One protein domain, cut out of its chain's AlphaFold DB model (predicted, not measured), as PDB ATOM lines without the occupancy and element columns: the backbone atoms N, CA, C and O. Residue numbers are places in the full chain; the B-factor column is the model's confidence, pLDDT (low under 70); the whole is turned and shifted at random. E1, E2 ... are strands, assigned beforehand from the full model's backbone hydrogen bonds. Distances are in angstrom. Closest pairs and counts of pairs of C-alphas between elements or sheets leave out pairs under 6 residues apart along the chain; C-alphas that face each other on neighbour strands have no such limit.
ATOM      1  N   ILE A  37     -35.007  20.430  -9.119       92.69
ATOM      2  CA  ILE A  37     -34.180  21.098 -10.126       92.69
ATOM      3  C   ILE A  37     -34.800  20.911 -11.507       92.69
ATOM      4  O   ILE A  37     -35.392  19.869 -11.795       92.69
ATOM      5  N   ASP A  38     -34.650  21.917 -12.366       92.19
ATOM      6  CA  ASP A  38     -35.014  21.766 -13.769       92.19
ATOM      7  C   ASP A  38     -33.869  21.091 -14.525       92.19
ATOM      8  O   ASP A  38     -32.765  21.618 -14.636       92.19
ATOM      9  N   CYS A  39     -34.156  19.895 -15.015       93.94
ATOM     10  CA  CYS A  39     -33.238  19.055 -15.769       93.94
ATOM     11  C   CYS A  39     -33.811  18.677 -17.138       93.94
ATOM     12  O   CYS A  39     -33.284  17.789 -17.801       93.94
ATOM     13  N   ARG A  40     -34.911  19.305 -17.581       90.81
ATOM     14  CA  ARG A  40     -35.554  18.958 -18.863       90.81
ATOM     15  C   ARG A  40     -34.658  19.219 -20.072       90.81
ATOM     16  O   ARG A  40     -34.865  18.617 -21.117       90.81
ATOM     17  N   THR A  41     -33.690  20.118 -19.923       92.06
ATOM     18  CA  THR A  41     -32.694  20.455 -20.946       92.06
ATOM     19  C   THR A  41     -31.505  19.498 -20.968       92.06
ATOM     20  O   THR A  41     -30.679  19.581 -21.875       92.06
ATOM     21  N   TRP A  42     -31.387  18.598 -19.987       92.94
ATOM     22  CA  TRP A  42     -30.333  17.590 -19.986       92.94
ATOM     23  C   TRP A  42     -30.579  16.575 -21.110       92.94
ATOM     24  O   TRP A  42     -31.731  16.274 -21.435       92.94
ATOM     25  N   PRO A  43     -29.515  16.021 -21.711       92.00
ATOM     26  CA  PRO A  43     -29.666  15.057 -22.791       92.00
ATOM     27  C   PRO A  43     -30.353  13.782 -22.290       92.00
ATOM     28  O   PRO A  43     -30.047  13.278 -21.210       92.00
ATOM     29  N   GLY A  44     -31.268  13.235 -23.088       91.31
ATOM     30  CA  GLY A  44     -31.812  11.897 -22.856       91.31
ATOM     31  C   GLY A  44     -30.807  10.799 -23.228       91.31
ATOM     32  O   GLY A  44     -29.882  11.058 -24.003       91.31
ATOM     33  N   PRO A  45     -30.973   9.570 -22.711       88.31
ATOM     34  CA  PRO A  45     -30.128   8.446 -23.105       88.31
ATOM     35  C   PRO A  45     -30.286   8.148 -24.601       88.31
ATOM     36  O   PRO A  45     -31.382   7.837 -25.063       88.31
ATOM     37  N   ASN A  46     -29.187   8.242 -25.356       88.75
ATOM     38  CA  ASN A  46     -29.139   7.941 -26.787       88.75
ATOM     39  C   ASN A  46     -28.050   6.879 -27.066       88.75
ATOM     40  O   ASN A  46     -26.876   7.156 -26.798       88.75
ATOM     41  N   PRO A  47     -28.401   5.703 -27.628       84.31
ATOM     42  CA  PRO A  47     -27.460   4.601 -27.878       84.31
ATOM     43  C   PRO A  47     -26.318   4.947 -28.852       84.31
ATOM     44  O   PRO A  47     -25.240   4.341 -28.804       84.31
ATOM     45  N   ASP A  48     -26.502   5.948 -29.713       87.31
ATOM     46  CA  ASP A  48     -25.456   6.400 -30.630       87.31
ATOM     47  C   ASP A  48     -24.342   7.133 -29.881       87.31
ATOM     48  O   ASP A  48     -23.165   6.986 -30.215       87.31
ATOM     49  N   THR A  49     -24.706   7.849 -28.815       86.69
ATOM     50  CA  THR A  49     -23.803   8.717 -28.043       86.69
ATOM     51  C   THR A  49     -23.342   8.122 -26.715       86.69
ATOM     52  O   THR A  49     -22.272   8.483 -26.236       86.69
ATOM     53  N   VAL A  50     -24.130   7.220 -26.127       91.50
ATOM     54  CA  VAL A  50     -23.851   6.601 -24.829       91.50
ATOM     55  C   VAL A  50     -23.382   5.167 -25.054       91.50
ATOM     56  O   VAL A  50     -24.089   4.360 -25.658       91.50
ATOM     57  N   LYS A  51     -22.186   4.840 -24.570       91.75
ATOM     58  CA  LYS A  51     -21.558   3.515 -24.683       91.75
ATOM     59  C   LYS A  51     -21.451   2.845 -23.313       91.75
ATOM     60  O   LYS A  51     -21.757   3.455 -22.292       91.75
ATOM     61  N   ASN A  52     -21.060   1.568 -23.299       91.25
ATOM     62  CA  ASN A  52     -20.826   0.774 -22.081       91.25
ATOM     63  C   ASN A  52     -21.988   0.813 -21.071       91.25
ATOM     64  O   ASN A  52     -21.788   0.802 -19.854       91.25
ATOM     65  N   VAL A  53     -23.214   0.875 -21.595       93.88
ATOM     66  CA  VAL A  53     -24.430   1.007 -20.795       93.88
ATOM     67  C   VAL A  53     -24.616  -0.229 -19.920       93.88
ATOM     68  O   VAL A  53     -24.646  -1.354 -20.419       93.88
ATOM     69  N   ARG A  54     -24.780  -0.027 -18.612       93.75
ATOM     70  CA  ARG A  54     -25.057  -1.098 -17.649       93.75
ATOM     71  C   ARG A  54     -25.972  -0.625 -16.520       93.75
ATOM     72  O   ARG A  54     -25.888   0.541 -16.121       93.75
ATOM     73  N   PRO A  55     -26.812  -1.507 -15.956       93.94
ATOM     74  CA  PRO A  55     -27.517  -1.198 -14.725       93.94
ATOM     75  C   PRO A  55     -26.508  -1.207 -13.570       93.94
ATOM     76  O   PRO A  55     -25.718  -2.138 -13.423       93.94
ATOM     77  N   VAL A  56     -26.518  -0.161 -12.751       91.25
ATOM     78  CA  VAL A  56     -25.712  -0.081 -11.514       91.25
ATOM     79  C   VAL A  56     -26.560  -0.286 -10.265       91.25
ATOM     80  O   VAL A  56     -26.049  -0.574  -9.184       91.25
ATOM     81  N   TYR A  57     -27.874  -0.174 -10.428       88.56
ATOM     82  CA  TYR A  57     -28.866  -0.564  -9.449       88.56
ATOM     83  C   TYR A  57     -30.144  -0.955 -10.183       88.56
ATOM     84  O   TYR A  57     -30.537  -0.273 -11.126       88.56
ATOM     85  N   SER A  58     -30.804  -2.012  -9.731       89.56
ATOM     86  CA  SER A  58     -32.170  -2.337 -10.125       89.56
ATOM     87  C   SER A  58     -32.911  -2.829  -8.892       89.56
ATOM     88  O   SER A  58     -32.343  -3.574  -8.086       89.56
ATOM     89  N   LEU A  59     -34.144  -2.369  -8.719       85.44
ATOM     90  CA  LEU A  59     -35.015  -2.814  -7.646       85.44
ATOM     91  C   LEU A  59     -36.435  -2.984  -8.148       85.44
ATOM     92  O   LEU A  59     -37.057  -2.041  -8.638       85.44
ATOM     93  N   THR A  60     -36.965  -4.150  -7.818       82.06
ATOM     94  CA  THR A  60     -38.392  -4.405  -7.735       82.06
ATOM     95  C   THR A  60     -38.810  -4.313  -6.268       82.06
ATOM     96  O   THR A  60     -38.218  -4.953  -5.395       82.06
ATOM     97  N   ASN A  61     -39.794  -3.472  -5.951       78.94
ATOM     98  CA  ASN A  61     -40.282  -3.340  -4.580       78.94
ATOM     99  C   ASN A  61     -41.393  -4.366  -4.322       78.94
ATOM    100  O   ASN A  61     -42.397  -4.376  -5.028       78.94
ATOM    101  N   GLY A  62     -41.275  -5.171  -3.263       80.94
ATOM    102  CA  GLY A  62     -42.325  -6.124  -2.882       80.94
ATOM    103  C   GLY A  62     -43.671  -5.456  -2.566       80.94
ATOM    104  O   GLY A  62     -44.720  -6.058  -2.780       80.94
ATOM    105  N   LYS A  63     -43.664  -4.184  -2.138       84.44
ATOM    106  CA  LYS A  63     -44.895  -3.386  -1.968       84.44
ATOM    107  C   LYS A  63     -45.600  -3.074  -3.285       84.44
ATOM    108  O   LYS A  63     -46.791  -2.808  -3.276       84.44
ATOM    109  N   TRP A  64     -44.875  -3.123  -4.396       86.00
ATOM    110  CA  TRP A  64     -45.415  -2.999  -5.745       86.00
ATOM    111  C   TRP A  64     -45.831  -4.353  -6.314       86.00
ATOM    112  O   TRP A  64     -45.899  -4.477  -7.524       86.00
ATOM    113  N   GLY A  65     -45.972  -5.412  -5.504       86.25
ATOM    114  CA  GLY A  65     -46.308  -6.753  -6.004       86.25
ATOM    115  C   GLY A  65     -45.300  -7.316  -7.014       86.25
ATOM    116  O   GLY A  65     -45.634  -8.212  -7.785       86.25
ATOM    117  N   ASN A  66     -44.077  -6.777  -7.032       86.81
ATOM    118  CA  ASN A  66     -43.069  -7.017  -8.060       86.81
ATOM    119  C   ASN A  66     -43.522  -6.671  -9.498       86.81
ATOM    120  O   ASN A  66     -43.104  -7.313 -10.459       86.81
ATOM    121  N   GLU A  67     -44.409  -5.685  -9.655       90.88
ATOM    122  CA  GLU A  67     -44.996  -5.307 -10.947       90.88
ATOM    123  C   GLU A  67     -44.099  -4.395 -11.788       90.88
ATOM    124  O   GLU A  67     -44.155  -4.432 -13.021       90.88
ATOM    125  N   VAL A  68     -43.289  -3.573 -11.121       94.12
ATOM    126  CA  VAL A  68     -42.523  -2.485 -11.724       94.12
ATOM    127  C   VAL A  68     -41.085  -2.506 -11.213       94.12
ATOM    128  O   VAL A  68     -40.837  -2.728 -10.026       94.12
ATOM    129  N   ASP A  69     -40.149  -2.213 -12.107       94.19
ATOM    130  CA  ASP A  69     -38.723  -2.103 -11.821       94.19
ATOM    131  C   ASP A  69     -38.263  -0.655 -11.943       94.19
ATOM    132  O   ASP A  69     -38.502   0.001 -12.962       94.19
ATOM    133  N   VAL A  70     -37.553  -0.170 -10.921       95.44
ATOM    134  CA  VAL A  70     -36.771   1.063 -11.012       95.44
ATOM    135  C   VAL A  70     -35.294   0.723 -11.179       95.44
ATOM    136  O   VAL A  70     -34.690   0.062 -10.333       95.44
ATOM    137  N   THR A  71     -34.695   1.224 -12.257       95.94
ATOM    138  CA  THR A  71     -33.301   0.933 -12.609       95.94
ATOM    139  C   THR A  71     -32.506   2.225 -12.704       95.94
ATOM    140  O   THR A  71     -32.911   3.164 -13.387       95.94
ATOM    141  N   LEU A  72     -31.358   2.269 -12.027       96.06
ATOM    142  CA  LEU A  72     -30.322   3.269 -12.260       96.06
ATOM    143  C   LEU A  72     -29.346   2.705 -13.286       96.06
ATOM    144  O   LEU A  72     -28.676   1.697 -13.040       96.06
ATOM    145  N   TRP A  73     -29.244   3.384 -14.413       96.06
ATOM    146  CA  TRP A  73     -28.294   3.067 -15.463       96.06
ATOM    147  C   TRP A  73     -27.069   3.959 -15.362       96.06
ATOM    148  O   TRP A  73     -27.160   5.107 -14.924       96.06
ATOM    149  N   ARG A  74     -25.935   3.422 -15.804       94.56
ATOM    150  CA  ARG A  74     -24.713   4.170 -16.079       94.56
ATOM    151  C   ARG A  74     -24.241   3.845 -17.487       94.56
ATOM    152  O   ARG A  74     -24.251   2.678 -17.873       94.56
ATOM    153  N   GLY A  75     -23.764   4.849 -18.203       93.19
ATOM    154  CA  GLY A  75     -23.002   4.680 -19.435       93.19
ATOM    155  C   GLY A  75     -21.953   5.774 -19.579       93.19
ATOM    156  O   GLY A  75     -21.938   6.729 -18.803       93.19
ATOM    157  N   ASP A  76     -21.100   5.628 -20.581       91.56
ATOM    158  CA  ASP A  76     -20.050   6.586 -20.908       91.56
ATOM    159  C   ASP A  76     -20.513   7.444 -22.089       91.56
ATOM    160  O   ASP A  76     -20.948   6.906 -23.110       91.56
ATOM    161  N   ALA A  77     -20.436   8.767 -21.969       86.94
ATOM    162  CA  ALA A  77     -20.773   9.695 -23.044       86.94
ATOM    163  C   ALA A  77     -19.887  10.947 -22.995       86.94
ATOM    164  O   ALA A  77     -19.175  11.186 -22.024       86.94
ATOM    165  N   GLY A  78     -19.927  11.749 -24.059       81.75
ATOM    166  CA  GLY A  78     -19.126  12.969 -24.160       81.75
ATOM    167  C   GLY A  78     -17.673  12.734 -24.602       81.75
ATOM    168  O   GLY A  78     -17.217  11.596 -24.736       81.75
ATOM    169  N   PRO A  79     -16.930  13.818 -24.886       78.12
ATOM    170  CA  PRO A  79     -15.594  13.753 -25.479       78.12
ATOM    171  C   PRO A  79     -14.527  13.187 -24.533       78.12
ATOM    172  O   PRO A  79     -13.434  12.859 -24.992       78.12
ATOM    173  N   ARG A  80     -14.804  13.099 -23.224       78.38
ATOM    174  CA  ARG A  80     -13.860  12.582 -22.222       78.38
ATOM    175  C   ARG A  80     -14.311  11.254 -21.610       78.38
ATOM    176  O   ARG A  80     -13.700  10.817 -20.641       78.38
ATOM    177  N   GLY A  81     -15.356  10.627 -22.159       77.44
ATOM    178  CA  GLY A  81     -15.932   9.405 -21.594       77.44
ATOM    179  C   GLY A  81     -16.513   9.641 -20.201       77.44
ATOM    180  O   GLY A  81     -16.326   8.826 -19.302       77.44
ATOM    181  N   GLU A  82     -17.158  10.790 -19.998       88.62
ATOM    182  CA  GLU A  82     -17.819  11.098 -18.741       88.62
ATOM    183  C   GLU A  82     -18.889  10.052 -18.410       88.62
ATOM    184  O   GLU A  82     -19.592   9.548 -19.285       88.62
ATOM    185  N   TRP A  83     -19.043   9.739 -17.122       90.88
ATOM    186  CA  TRP A  83     -20.138   8.885 -16.676       90.88
ATOM    187  C   TRP A  83     -21.447   9.656 -16.688       90.88
ATOM    188  O   TRP A  83     -21.567  10.717 -16.074       90.88
ATOM    189  N   HIS A  84     -22.441   9.080 -17.345       93.56
ATOM    190  CA  HIS A  84     -23.805   9.569 -17.389       93.56
ATOM    191  C   HIS A  84     -24.724   8.582 -16.682       93.56
ATOM    192  O   HIS A  84     -24.638   7.374 -16.899       93.56
ATOM    193  N   TYR A  85     -25.621   9.110 -15.855       94.94
ATOM    194  CA  TYR A  85     -26.592   8.332 -15.100       94.94
ATOM    195  C   TYR A  85     -28.013   8.744 -15.451       94.94
ATOM    196  O   TYR A  85     -28.303   9.931 -15.575       94.94
ATOM    197  N   TRP A  86     -28.918   7.780 -15.553       96.56
ATOM    198  CA  TRP A  86     -30.348   8.041 -15.709       96.56
ATOM    199  C   TRP A  86     -31.169   6.962 -15.017       96.56
ATOM    200  O   TRP A  86     -30.703   5.844 -14.786       96.56
ATOM    201  N   ALA A  87     -32.398   7.316 -14.664       97.12
ATOM    202  CA  ALA A  87     -33.344   6.418 -14.032       97.12
ATOM    203  C   ALA A  87     -34.385   5.965 -15.053       97.12
ATOM    204  O   ALA A  87     -34.890   6.786 -15.818       97.12
ATOM    205  N   THR A  88     -34.753   4.686 -15.026       97.56
ATOM    206  CA  THR A  88     -35.895   4.164 -15.783       97.56
ATOM    207  C   THR A  88     -36.905   3.504 -14.866       97.56
ATOM    208  O   THR A  88     -36.528   2.925 -13.847       97.56
ATOM    209  N   LEU A  89     -38.170   3.550 -15.271       97.25
ATOM    210  CA  LEU A  89     -39.259   2.774 -14.690       97.25
ATOM    211  C   LEU A  89     -39.882   1.907 -15.785       97.25
ATOM    212  O   LEU A  89     -40.297   2.432 -16.821       97.25
ATOM    213  N   THR A  90     -39.896   0.594 -15.574       96.56
ATOM    214  CA  THR A  90     -40.335  -0.414 -16.554       96.56
ATOM    215  C   THR A  90     -41.215  -1.476 -15.901       96.56
ATOM    216  O   THR A  90     -41.233  -1.592 -14.682       96.56
ATOM    217  N   GLY A  91     -41.919  -2.279 -16.701       95.31
ATOM    218  CA  GLY A  91     -42.807  -3.339 -16.212       95.31
ATOM    219  C   GLY A  91     -44.278  -2.982 -16.415       95.31
ATOM    220  O   GLY A  91     -44.630  -2.328 -17.398       95.31
ATOM    221  N   ARG A  92     -45.143  -3.410 -15.492       95.94
ATOM    222  CA  ARG A  92     -46.591  -3.140 -15.510       95.94
ATOM    223  C   ARG A  92     -46.911  -1.750 -14.944       95.94
ATOM    224  O   ARG A  92     -47.668  -1.615 -13.991       95.94
ATOM    225  N   THR A  93     -46.304  -0.722 -15.533       96.38
ATOM    226  CA  THR A  93     -46.538   0.677 -15.155       96.38
ATOM    227  C   THR A  93     -47.951   1.127 -15.525       96.38
ATOM    228  O   THR A  93     -48.547   0.599 -16.464       96.38
ATOM    229  N   ARG A  94     -48.490   2.114 -14.808       96.38
ATOM    230  CA  ARG A  94     -49.836   2.670 -15.028       96.38
ATOM    231  C   ARG A  94     -49.818   4.199 -15.029       96.38
ATOM    232  O   ARG A  94     -48.896   4.795 -14.464       96.38
ATOM    233  N   PRO A  95     -50.809   4.872 -15.645       96.69
ATOM    234  CA  PRO A  95     -50.963   6.313 -15.529       96.69
ATOM    235  C   PRO A  95     -50.904   6.766 -14.075       96.69
ATOM    236  O   PRO A  95     -51.599   6.237 -13.211       96.69
ATOM    237  N   GLY A  96     -50.067   7.764 -13.818       92.31
ATOM    238  CA  GLY A  96     -49.822   8.238 -12.466       92.31
ATOM    239  C   GLY A  96     -48.590   7.628 -11.814       92.31
ATOM    240  O   GLY A  96     -48.122   8.240 -10.865       92.31
ATOM    241  N   ASP A  97     -47.987   6.554 -12.319       96.31
ATOM    242  CA  ASP A  97     -46.636   6.146 -11.913       96.31
ATOM    243  C   ASP A  97     -45.603   7.193 -12.346       96.31
ATOM    244  O   ASP A  97     -45.854   8.021 -13.230       96.31
ATOM    245  N   ALA A  98     -44.426   7.203 -11.719       97.00
ATOM    246  CA  ALA A  98     -43.386   8.156 -12.095       97.00
ATOM    247  C   ALA A  98     -41.973   7.690 -11.762       97.00
ATOM    248  O   ALA A  98     -41.756   6.981 -10.784       97.00
ATOM    249  N   VAL A  99     -41.005   8.194 -12.525       97.31
ATOM    250  CA  VAL A  99     -39.572   8.039 -12.255       97.31
ATOM    251  C   VAL A  99     -38.920   9.396 -12.035       97.31
ATOM    252  O   VAL A  99     -39.334  10.396 -12.617       97.31
ATOM    253  N   TRP A 100     -37.898   9.460 -11.193       96.94
ATOM    254  CA  TRP A 100     -37.036  10.631 -11.080       96.94
ATOM    255  C   TRP A 100     -35.618  10.226 -10.722       96.94
ATOM    256  O   TRP A 100     -35.351   9.128 -10.227       96.94
ATOM    257  N   LEU A 101     -34.705  11.156 -10.964       95.75
ATOM    258  CA  LEU A 101     -33.316  11.028 -10.582       95.75
ATOM    259  C   LEU A 101     -33.032  12.003  -9.446       95.75
ATOM    260  O   LEU A 101     -33.334  13.189  -9.549       95.75
ATOM    261  N   ASN A 102     -32.451  11.506  -8.365       94.38
ATOM    262  CA  ASN A 102     -31.942  12.344  -7.292       94.38
ATOM    263  C   ASN A 102     -30.414  12.401  -7.413       94.38
ATOM    264  O   ASN A 102     -29.758  11.359  -7.467       94.38
ATOM    265  N   VAL A 103     -29.857  13.610  -7.445       92.50
ATOM    266  CA  VAL A 103     -28.417  13.873  -7.568       92.50
ATOM    267  C   VAL A 103     -27.908  14.628  -6.345       92.50
ATOM    268  O   VAL A 103     -28.599  15.495  -5.811       92.50
ATOM    269  N   TRP A 104     -26.725  14.272  -5.860       90.69
ATOM    270  CA  TRP A 104     -26.109  14.913  -4.703       90.69
ATOM    271  C   TRP A 104     -25.040  15.904  -5.162       90.69
ATOM    272  O   TRP A 104     -24.133  15.509  -5.900       90.69
ATOM    273  N   PRO A 105     -25.122  17.177  -4.754       86.75
ATOM    274  CA  PRO A 105     -24.269  18.217  -5.295       86.75
ATOM    275  C   PRO A 105     -22.817  18.071  -4.796       86.75
ATOM    276  O   PRO A 105     -22.584  17.602  -3.673       86.75
ATOM    277  N   PRO A 106     -21.824  18.511  -5.587       82.81
ATOM    278  CA  PRO A 106     -20.444  18.617  -5.142       82.81
ATOM    279  C   PRO A 106     -20.359  19.603  -3.976       82.81
ATOM    280  O   PRO A 106     -20.929  20.689  -4.031       82.81
ATOM    281  N   GLY A 107     -19.666  19.217  -2.904       81.00
ATOM    282  CA  GLY A 107     -19.579  20.019  -1.676       81.00
ATOM    283  C   GLY A 107     -20.671  19.737  -0.636       81.00
ATOM    284  O   GLY A 107     -20.607  20.285   0.461       81.00
ATOM    285  N   GLY A 108     -21.620  18.840  -0.923       80.75
ATOM    286  CA  GLY A 108     -22.662  18.448   0.026       80.75
ATOM    287  C   GLY A 108     -23.898  19.347   0.004       80.75
ATOM    288  O   GLY A 108     -23.947  20.356  -0.692       80.75
ATOM    289  N   GLY A 109     -24.934  18.953   0.747       84.19
ATOM    290  CA  GLY A 109     -26.219  19.655   0.783       84.19
ATOM    291  C   GLY A 109     -27.406  18.695   0.697       84.19
ATOM    292  O   GLY A 109     -27.231  17.496   0.895       84.19
ATOM    293  N   PRO A 110     -28.629  19.188   0.435       88.56
ATOM    294  CA  PRO A 110     -29.761  18.308   0.174       88.56
ATOM    295  C   PRO A 110     -29.590  17.592  -1.171       88.56
ATOM    296  O   PRO A 110     -28.927  18.086  -2.081       88.56
ATOM    297  N   TRP A 111     -30.253  16.448  -1.330       91.00
ATOM    298  CA  TRP A 111     -30.447  15.853  -2.652       91.00
ATOM    299  C   TRP A 111     -31.197  16.830  -3.559       91.00
ATOM    300  O   TRP A 111     -32.122  17.510  -3.120       91.00
ATOM    301  N   HIS A 112     -30.842  16.858  -4.836       93.38
ATOM    302  CA  HIS A 112     -31.569  17.588  -5.862       93.38
ATOM    303  C   HIS A 112     -32.380  16.608  -6.706       93.38
ATOM    304  O   HIS A 112     -31.846  15.602  -7.165       93.38
ATOM    305  N   ARG A 113     -33.662  16.898  -6.927       95.19
ATOM    306  CA  ARG A 113     -34.587  16.047  -7.679       95.19
ATOM    307  C   ARG A 113     -34.778  16.549  -9.101       95.19
ATOM    308  O   ARG A 113     -35.359  17.609  -9.308       95.19
ATOM    309  N   CYS A 114     -34.379  15.729 -10.060       95.44
ATOM    310  CA  CYS A 114     -34.704  15.850 -11.472       95.44
ATOM    311  C   CYS A 114     -35.941  14.988 -11.788       95.44
ATOM    312  O   CYS A 114     -35.845  13.762 -11.871       95.44
ATOM    313  N   GLY A 115     -37.110  15.621 -11.922       95.75
ATOM    314  CA  GLY A 115     -38.409  14.958 -12.107       95.75
ATOM    315  C   GLY A 115     -39.445  15.395 -11.060       95.75
ATOM    316  O   GLY A 115     -39.200  16.345 -10.313       95.75
ATOM    317  N   PRO A 116     -40.603  14.720 -10.963       95.69
ATOM    318  CA  PRO A 116     -40.942  13.428 -11.570       95.69
ATOM    319  C   PRO A 116     -41.252  13.466 -13.072       95.69
ATOM    320  O   PRO A 116     -41.783  14.447 -13.586       95.69
ATOM    321  N   PHE A 117     -40.969  12.351 -13.746       96.56
ATOM    322  CA  PHE A 117     -41.369  12.053 -15.119       96.56
ATOM    323  C   PHE A 117     -42.510  11.030 -15.087       96.56
ATOM    324  O   PHE A 117     -42.275   9.887 -14.681       96.56
ATOM    325  N   PRO A 118     -43.744  11.436 -15.436       96.62
ATOM    326  CA  PRO A 118     -44.916  10.596 -15.261       96.62
ATOM    327  C   PRO A 118     -45.084   9.575 -16.389       96.62
ATOM    328  O   PRO A 118     -44.816   9.849 -17.561       96.62
ATOM    329  N   VAL A 119     -45.618   8.417 -16.024       97.31
ATOM    330  CA  VAL A 119     -46.210   7.442 -16.939       97.31
ATOM    331  C   VAL A 119     -47.572   7.975 -17.378       97.31
ATOM    332  O   VAL A 119     -48.380   8.399 -16.551       97.31
ATOM    333  N   SER A 120     -47.818   7.995 -18.688       96.00
ATOM    334  CA  SER A 120     -49.046   8.543 -19.287       96.00
ATOM    335  C   SER A 120     -49.996   7.465 -19.811       96.00
ATOM    336  O   SER A 120     -51.165   7.750 -20.049       96.00
ATOM    337  N   ARG A 121     -49.510   6.235 -20.008       96.12
ATOM    338  CA  ARG A 121     -50.297   5.083 -20.472       96.12
ATOM    339  C   ARG A 121     -49.785   3.793 -19.842       96.12
ATOM    340  O   ARG A 121     -48.604   3.713 -19.504       96.12
ATOM    341  N   ASP A 122     -50.653   2.795 -19.742       96.19
ATOM    342  CA  ASP A 122     -50.294   1.490 -19.189       96.19
ATOM    343  C   ASP A 122     -49.127   0.847 -19.956       96.19
ATOM    344  O   ASP A 122     -49.042   0.921 -21.186       96.19
ATOM    345  N   GLY A 123     -48.201   0.243 -19.214       94.88
ATOM    346  CA  GLY A 123     -47.010  -0.429 -19.733       94.88
ATOM    347  C   GLY A 123     -45.964   0.497 -20.363       94.88
ATOM    348  O   GLY A 123     -45.004   0.014 -20.966       94.88
ATOM    349  N   GLN A 124     -46.111   1.824 -20.271       97.12
ATOM    350  CA  GLN A 124     -45.096   2.743 -20.781       97.12
ATOM    351  C   GLN A 124     -43.830   2.689 -19.920       97.12
ATOM    352  O   GLN A 124     -43.844   3.020 -18.734       97.12
ATOM    353  N   ALA A 125     -42.710   2.379 -20.568       95.75
ATOM    354  CA  ALA A 125     -41.391   2.647 -20.022       95.75
ATOM    355  C   ALA A 125     -41.113   4.157 -20.032       95.75
ATOM    356  O   ALA A 125     -41.301   4.826 -21.054       95.75
ATOM    357  N   VAL A 126     -40.652   4.695 -18.907       96.44
ATOM    358  CA  VAL A 126     -40.279   6.112 -18.774       96.44
ATOM    359  C   VAL A 126     -38.835   6.210 -18.311       96.44
ATOM    360  O   VAL A 126     -38.375   5.395 -17.513       96.44
ATOM    361  N   SER A 127     -38.125   7.220 -18.810       96.75
ATOM    362  CA  SER A 127     -36.750   7.535 -18.426       96.75
ATOM    363  C   SER A 127     -36.641   8.980 -17.962       96.75
ATOM    364  O   SER A 127     -37.303   9.862 -18.510       96.75
ATOM    365  N   SER A 128     -35.754   9.237 -17.003       96.81
ATOM    366  CA  SER A 128     -35.240  10.584 -16.770       96.81
ATOM    367  C   SER A 128     -34.245  10.988 -17.871       96.81
ATOM    368  O   SER A 128     -33.668  10.117 -18.536       96.81
ATOM    369  N   PRO A 129     -33.972  12.293 -18.024       96.12
ATOM    370  CA  PRO A 129     -32.748  12.798 -18.634       96.12
ATOM    371  C   PRO A 129     -31.492  12.310 -17.898       96.12
ATOM    372  O   PRO A 129     -31.569  11.819 -16.764       96.12
ATOM    373  N   MET A 130     -30.335  12.458 -18.545       94.50
ATOM    374  CA  MET A 130     -29.046  12.004 -18.033       94.50
ATOM    375  C   MET A 130     -28.322  13.073 -17.219       94.50
ATOM    376  O   MET A 130     -28.115  14.193 -17.676       94.50
ATOM    377  N   ALA A 131     -27.847  12.673 -16.047       93.38
ATOM    378  CA  ALA A 131     -26.953  13.438 -15.194       93.38
ATOM    379  C   ALA A 131     -25.489  13.078 -15.495       93.38
ATOM    380  O   ALA A 131     -25.139  11.899 -15.493       93.38
ATOM    381  N   VAL A 132     -24.628  14.076 -15.701       90.44
ATOM    382  CA  VAL A 132     -23.169  13.917 -15.826       90.44
ATOM    383  C   VAL A 132     -22.486  13.852 -14.457       90.44
ATOM    384  O   VAL A 132     -22.525  14.810 -13.696       90.44
ATOM    385  N   TRP A 133     -21.781  12.764 -14.148       84.44
ATOM    386  CA  TRP A 133     -21.116  12.551 -12.853       84.44
ATOM    387  C   TRP A 133     -20.224  13.704 -12.385       84.44
ATOM    388  O   TRP A 133     -20.171  13.988 -11.203       84.44
ATOM    389  N   ARG A 134     -19.514  14.404 -13.271       82.19
ATOM    390  CA  ARG A 134     -18.625  15.500 -12.842       82.19
ATOM    391  C   ARG A 134     -19.365  16.602 -12.072       82.19
ATOM    392  O   ARG A 134     -18.756  17.286 -11.253       82.19
ATOM    393  N   ASP A 135     -20.663  16.735 -12.313       83.25
ATOM    394  CA  ASP A 135     -21.495  17.762 -11.709       83.25
ATOM    395  C   ASP A 135     -22.138  17.290 -10.390       83.25
ATOM    396  O   ASP A 135     -22.806  18.094  -9.744       83.25
ATOM    397  N   PHE A 136     -21.951  16.023  -9.963       84.12
ATOM    398  CA  PHE A 136     -22.587  15.425  -8.771       84.12
ATOM    399  C   PHE A 136     -21.735  14.312  -8.136       84.12
ATOM    400  O   PHE A 136     -21.140  13.500  -8.826       84.12
ATOM    401  N   THR A 137     -21.746  14.159  -6.814       82.44
ATOM    402  CA  THR A 137     -20.938  13.105  -6.160       82.44
ATOM    403  C   THR A 137     -21.688  11.807  -5.907       82.44
ATOM    404  O   THR A 137     -21.059  10.790  -5.641       82.44
ATOM    405  N   LEU A 138     -23.021  11.812  -5.951       88.69
ATOM    406  CA  LEU A 138     -23.841  10.609  -5.821       88.69
ATOM    407  C   LEU A 138     -25.099  10.745  -6.672       88.69
ATOM    408  O   LEU A 138     -25.655  11.834  -6.822       88.69
ATOM    409  N   VAL A 139     -25.586   9.614  -7.174       91.62
ATOM    410  CA  VAL A 139     -26.824   9.543  -7.951       91.62
ATOM    411  C   VAL A 139     -27.669   8.372  -7.459       91.62
ATOM    412  O   VAL A 139     -27.153   7.287  -7.180       91.62
ATOM    413  N   ARG A 140     -28.981   8.586  -7.343       93.62
ATOM    414  CA  ARG A 140     -29.957   7.533  -7.043       93.62
ATOM    415  C   ARG A 140     -31.163   7.631  -7.972       93.62
ATOM    416  O   ARG A 140     -31.688   8.721  -8.199       93.62
ATOM    417  N   ALA A 141     -31.604   6.491  -8.484       95.31
ATOM    418  CA  ALA A 141     -32.866   6.366  -9.194       95.31
ATOM    419  C   ALA A 141     -33.991   6.195  -8.181       95.31
ATOM    420  O   ALA A 141     -33.833   5.484  -7.188       95.31
ATOM    421  N   CYS A 142     -35.121   6.832  -8.440       95.06
ATOM    422  CA  CYS A 142     -36.311   6.693  -7.630       95.06
ATOM    423  C   CYS A 142     -37.535   6.499  -8.518       95.06
ATOM    424  O   CYS A 142     -37.602   7.025  -9.629       95.06
ATOM    425  N   GLY A 143     -38.502   5.750  -8.009       95.31
ATOM    426  CA  GLY A 143     -39.752   5.474  -8.694       95.31
ATOM    427  C   GLY A 143     -40.922   5.515  -7.728       95.31
ATOM    428  O   GLY A 143     -40.747   5.299  -6.527       95.31
ATOM    429  N   ARG A 144     -42.109   5.785  -8.267       95.75
ATOM    430  CA  ARG A 144     -43.392   5.680  -7.578       95.75
ATOM    431  C   ARG A 144     -44.320   4.773  -8.372       95.75
ATOM    432  O   ARG A 144     -44.447   4.959  -9.580       95.75
ATOM    433  N   HIS A 145     -44.976   3.874  -7.649       94.94
ATOM    434  CA  HIS A 145     -46.041   3.011  -8.142       94.94
ATOM    435  C   HIS A 145     -47.054   2.754  -7.020       94.94
ATOM    436  O   HIS A 145     -46.626   2.533  -5.881       94.94
ATOM    437  N   ASP A 146     -48.353   2.852  -7.331       86.50
ATOM    438  CA  ASP A 146     -49.485   2.646  -6.406       86.50
ATOM    439  C   ASP A 146     -49.226   3.259  -5.004       86.50
ATOM    440  O   ASP A 146     -49.160   2.572  -3.989       86.50
ATOM    441  N   ASP A 147     -48.968   4.573  -4.968       87.00
ATOM    442  CA  ASP A 147     -48.653   5.411  -3.787       87.00
ATOM    443  C   ASP A 147     -47.320   5.162  -3.062       87.00
ATOM    444  O   ASP A 147     -46.860   6.008  -2.285       87.00
ATOM    445  N   PHE A 148     -46.613   4.074  -3.354       90.31
ATOM    446  CA  PHE A 148     -45.315   3.799  -2.746       90.31
ATOM    447  C   PHE A 148     -44.172   4.340  -3.588       90.31
ATOM    448  O   PHE A 148     -44.058   4.052  -4.778       90.31
ATOM    449  N   SER A 149     -43.262   5.066  -2.937       92.12
ATOM    450  CA  SER A 149     -41.998   5.491  -3.538       92.12
ATOM    451  C   SER A 149     -40.838   4.645  -3.026       92.12
ATOM    452  O   SER A 149     -40.779   4.310  -1.842       92.12
ATOM    453  N   THR A 150     -39.893   4.329  -3.904       91.31
ATOM    454  CA  THR A 150     -38.627   3.688  -3.538       91.31
ATOM    455  C   THR A 150     -37.474   4.339  -4.284       91.31
ATOM    456  O   THR A 150     -37.667   4.915  -5.354       91.31
ATOM    457  N   CYS A 151     -36.275   4.240  -3.722       91.44
ATOM    458  CA  CYS A 151     -35.059   4.763  -4.322       91.44
ATOM    459  C   CYS A 151     -33.909   3.780  -4.150       91.44
ATOM    460  O   CYS A 151     -33.786   3.139  -3.107       91.44
ATOM    461  N   GLY A 152     -32.983   3.779  -5.103       87.69
ATOM    462  CA  GLY A 152     -31.694   3.141  -4.919       87.69
ATOM    463  C   GLY A 152     -30.574   3.751  -5.736       87.69
ATOM    464  O   GLY A 152     -30.783   4.472  -6.709       87.69
ATOM    465  N   ARG A 153     -29.362   3.512  -5.251       84.06
ATOM    466  CA  ARG A 153     -28.131   4.185  -5.665       84.06
ATOM    467  C   ARG A 153     -27.110   3.176  -6.162       84.06
ATOM    468  O   ARG A 153     -27.172   2.007  -5.777       84.06
ATOM    469  N   ASP A 154     -26.143   3.655  -6.940       77.31
ATOM    470  CA  ASP A 154     -24.957   2.868  -7.275       77.31
ATOM    471  C   ASP A 154     -24.221   2.484  -5.976       77.31
ATOM    472  O   ASP A 154     -23.842   3.350  -5.183       77.31
TER     473      ASP A 154
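What this domain is: This is residues 37 to 154 of the 160 residues of an uncharacterized protein of Microbispora sp. KK1-11 (UniProt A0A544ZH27). What shape do the atoms make? They make a sandwich of two strongly twisted sheets, the three-stranded sheet E1 E2 E3 face to face with the four-stranded sheet E5 E4 E6 E7, their strands crossed at 39 degrees. A long link, residues 119 to 137, runs beside E3 and makes two short pairings with it. What is it built of? The printed part has 118 residues with no named helix and seven named strands, E1 to E7 along the chain; the class is all strand, though under half of the residues, 58, are in named strands. Both sheets are antiparallel throughout, and the whole is compact, with a radius of gyration of the C-alphas of 13.7 A and spans of 40 by 34 by 23 A.

How they stand to each other: Which sheet comes first? E1, residues 51 to 60, E2, residues 68 to 77, and E3, residues 82 to 91, form a meander, each strand the antiparallel neighbour of the one before. N 54 and O 74, 2.9 A apart, are within hydrogen-bond range across E1 and E2, and N 71 and O 88, 3.0 A apart, across E2 and E3. What forms the other sheet? E4, residues 98 to 104, and E5, residues 112 to 118, are a hairpin, with N 114 and O 101 at 2.8 A; E6, residues 138 to 145, and E7, residues 148 to 153, are another, with N 143 and O 150 at 2.9 A. E4 and E6 are antiparallel neighbours, with N 100 and O 142 at 2.9 A, and E5 and E7 are the edge strands. How near do the sheets come? The closest C-alphas of E3 and E6, those of Ala 87 and Ala 141, are 4.9 A apart, while E1 and E5 are apart.

Where its parts are: Where does the first strand begin and the last one end? C-alpha 51 of E1 is at (-21.558, 3.515, -24.683), and C-alpha 153 of E7 is at (-28.131, 4.185, -5.665). How long are the strands? From first to last C-alpha, E1 measures 25.2 A, E2 27.4 A, E3 29.0 A, E4 20.0 A, E5 17.8 A, E6 23.6 A and E7 17.4 A.

The domain as a whole: How far does it reach? The two C-alphas farthest apart, those of Gly 65 and Pro 79, are 41.8 A apart. Are there cuts or long links? The printed part has no cut; the link from E5 to E6, 19 residues, is long. How sure is the model? The mean pLDDT of the printed part is 91.2, and no printed residue is under 70.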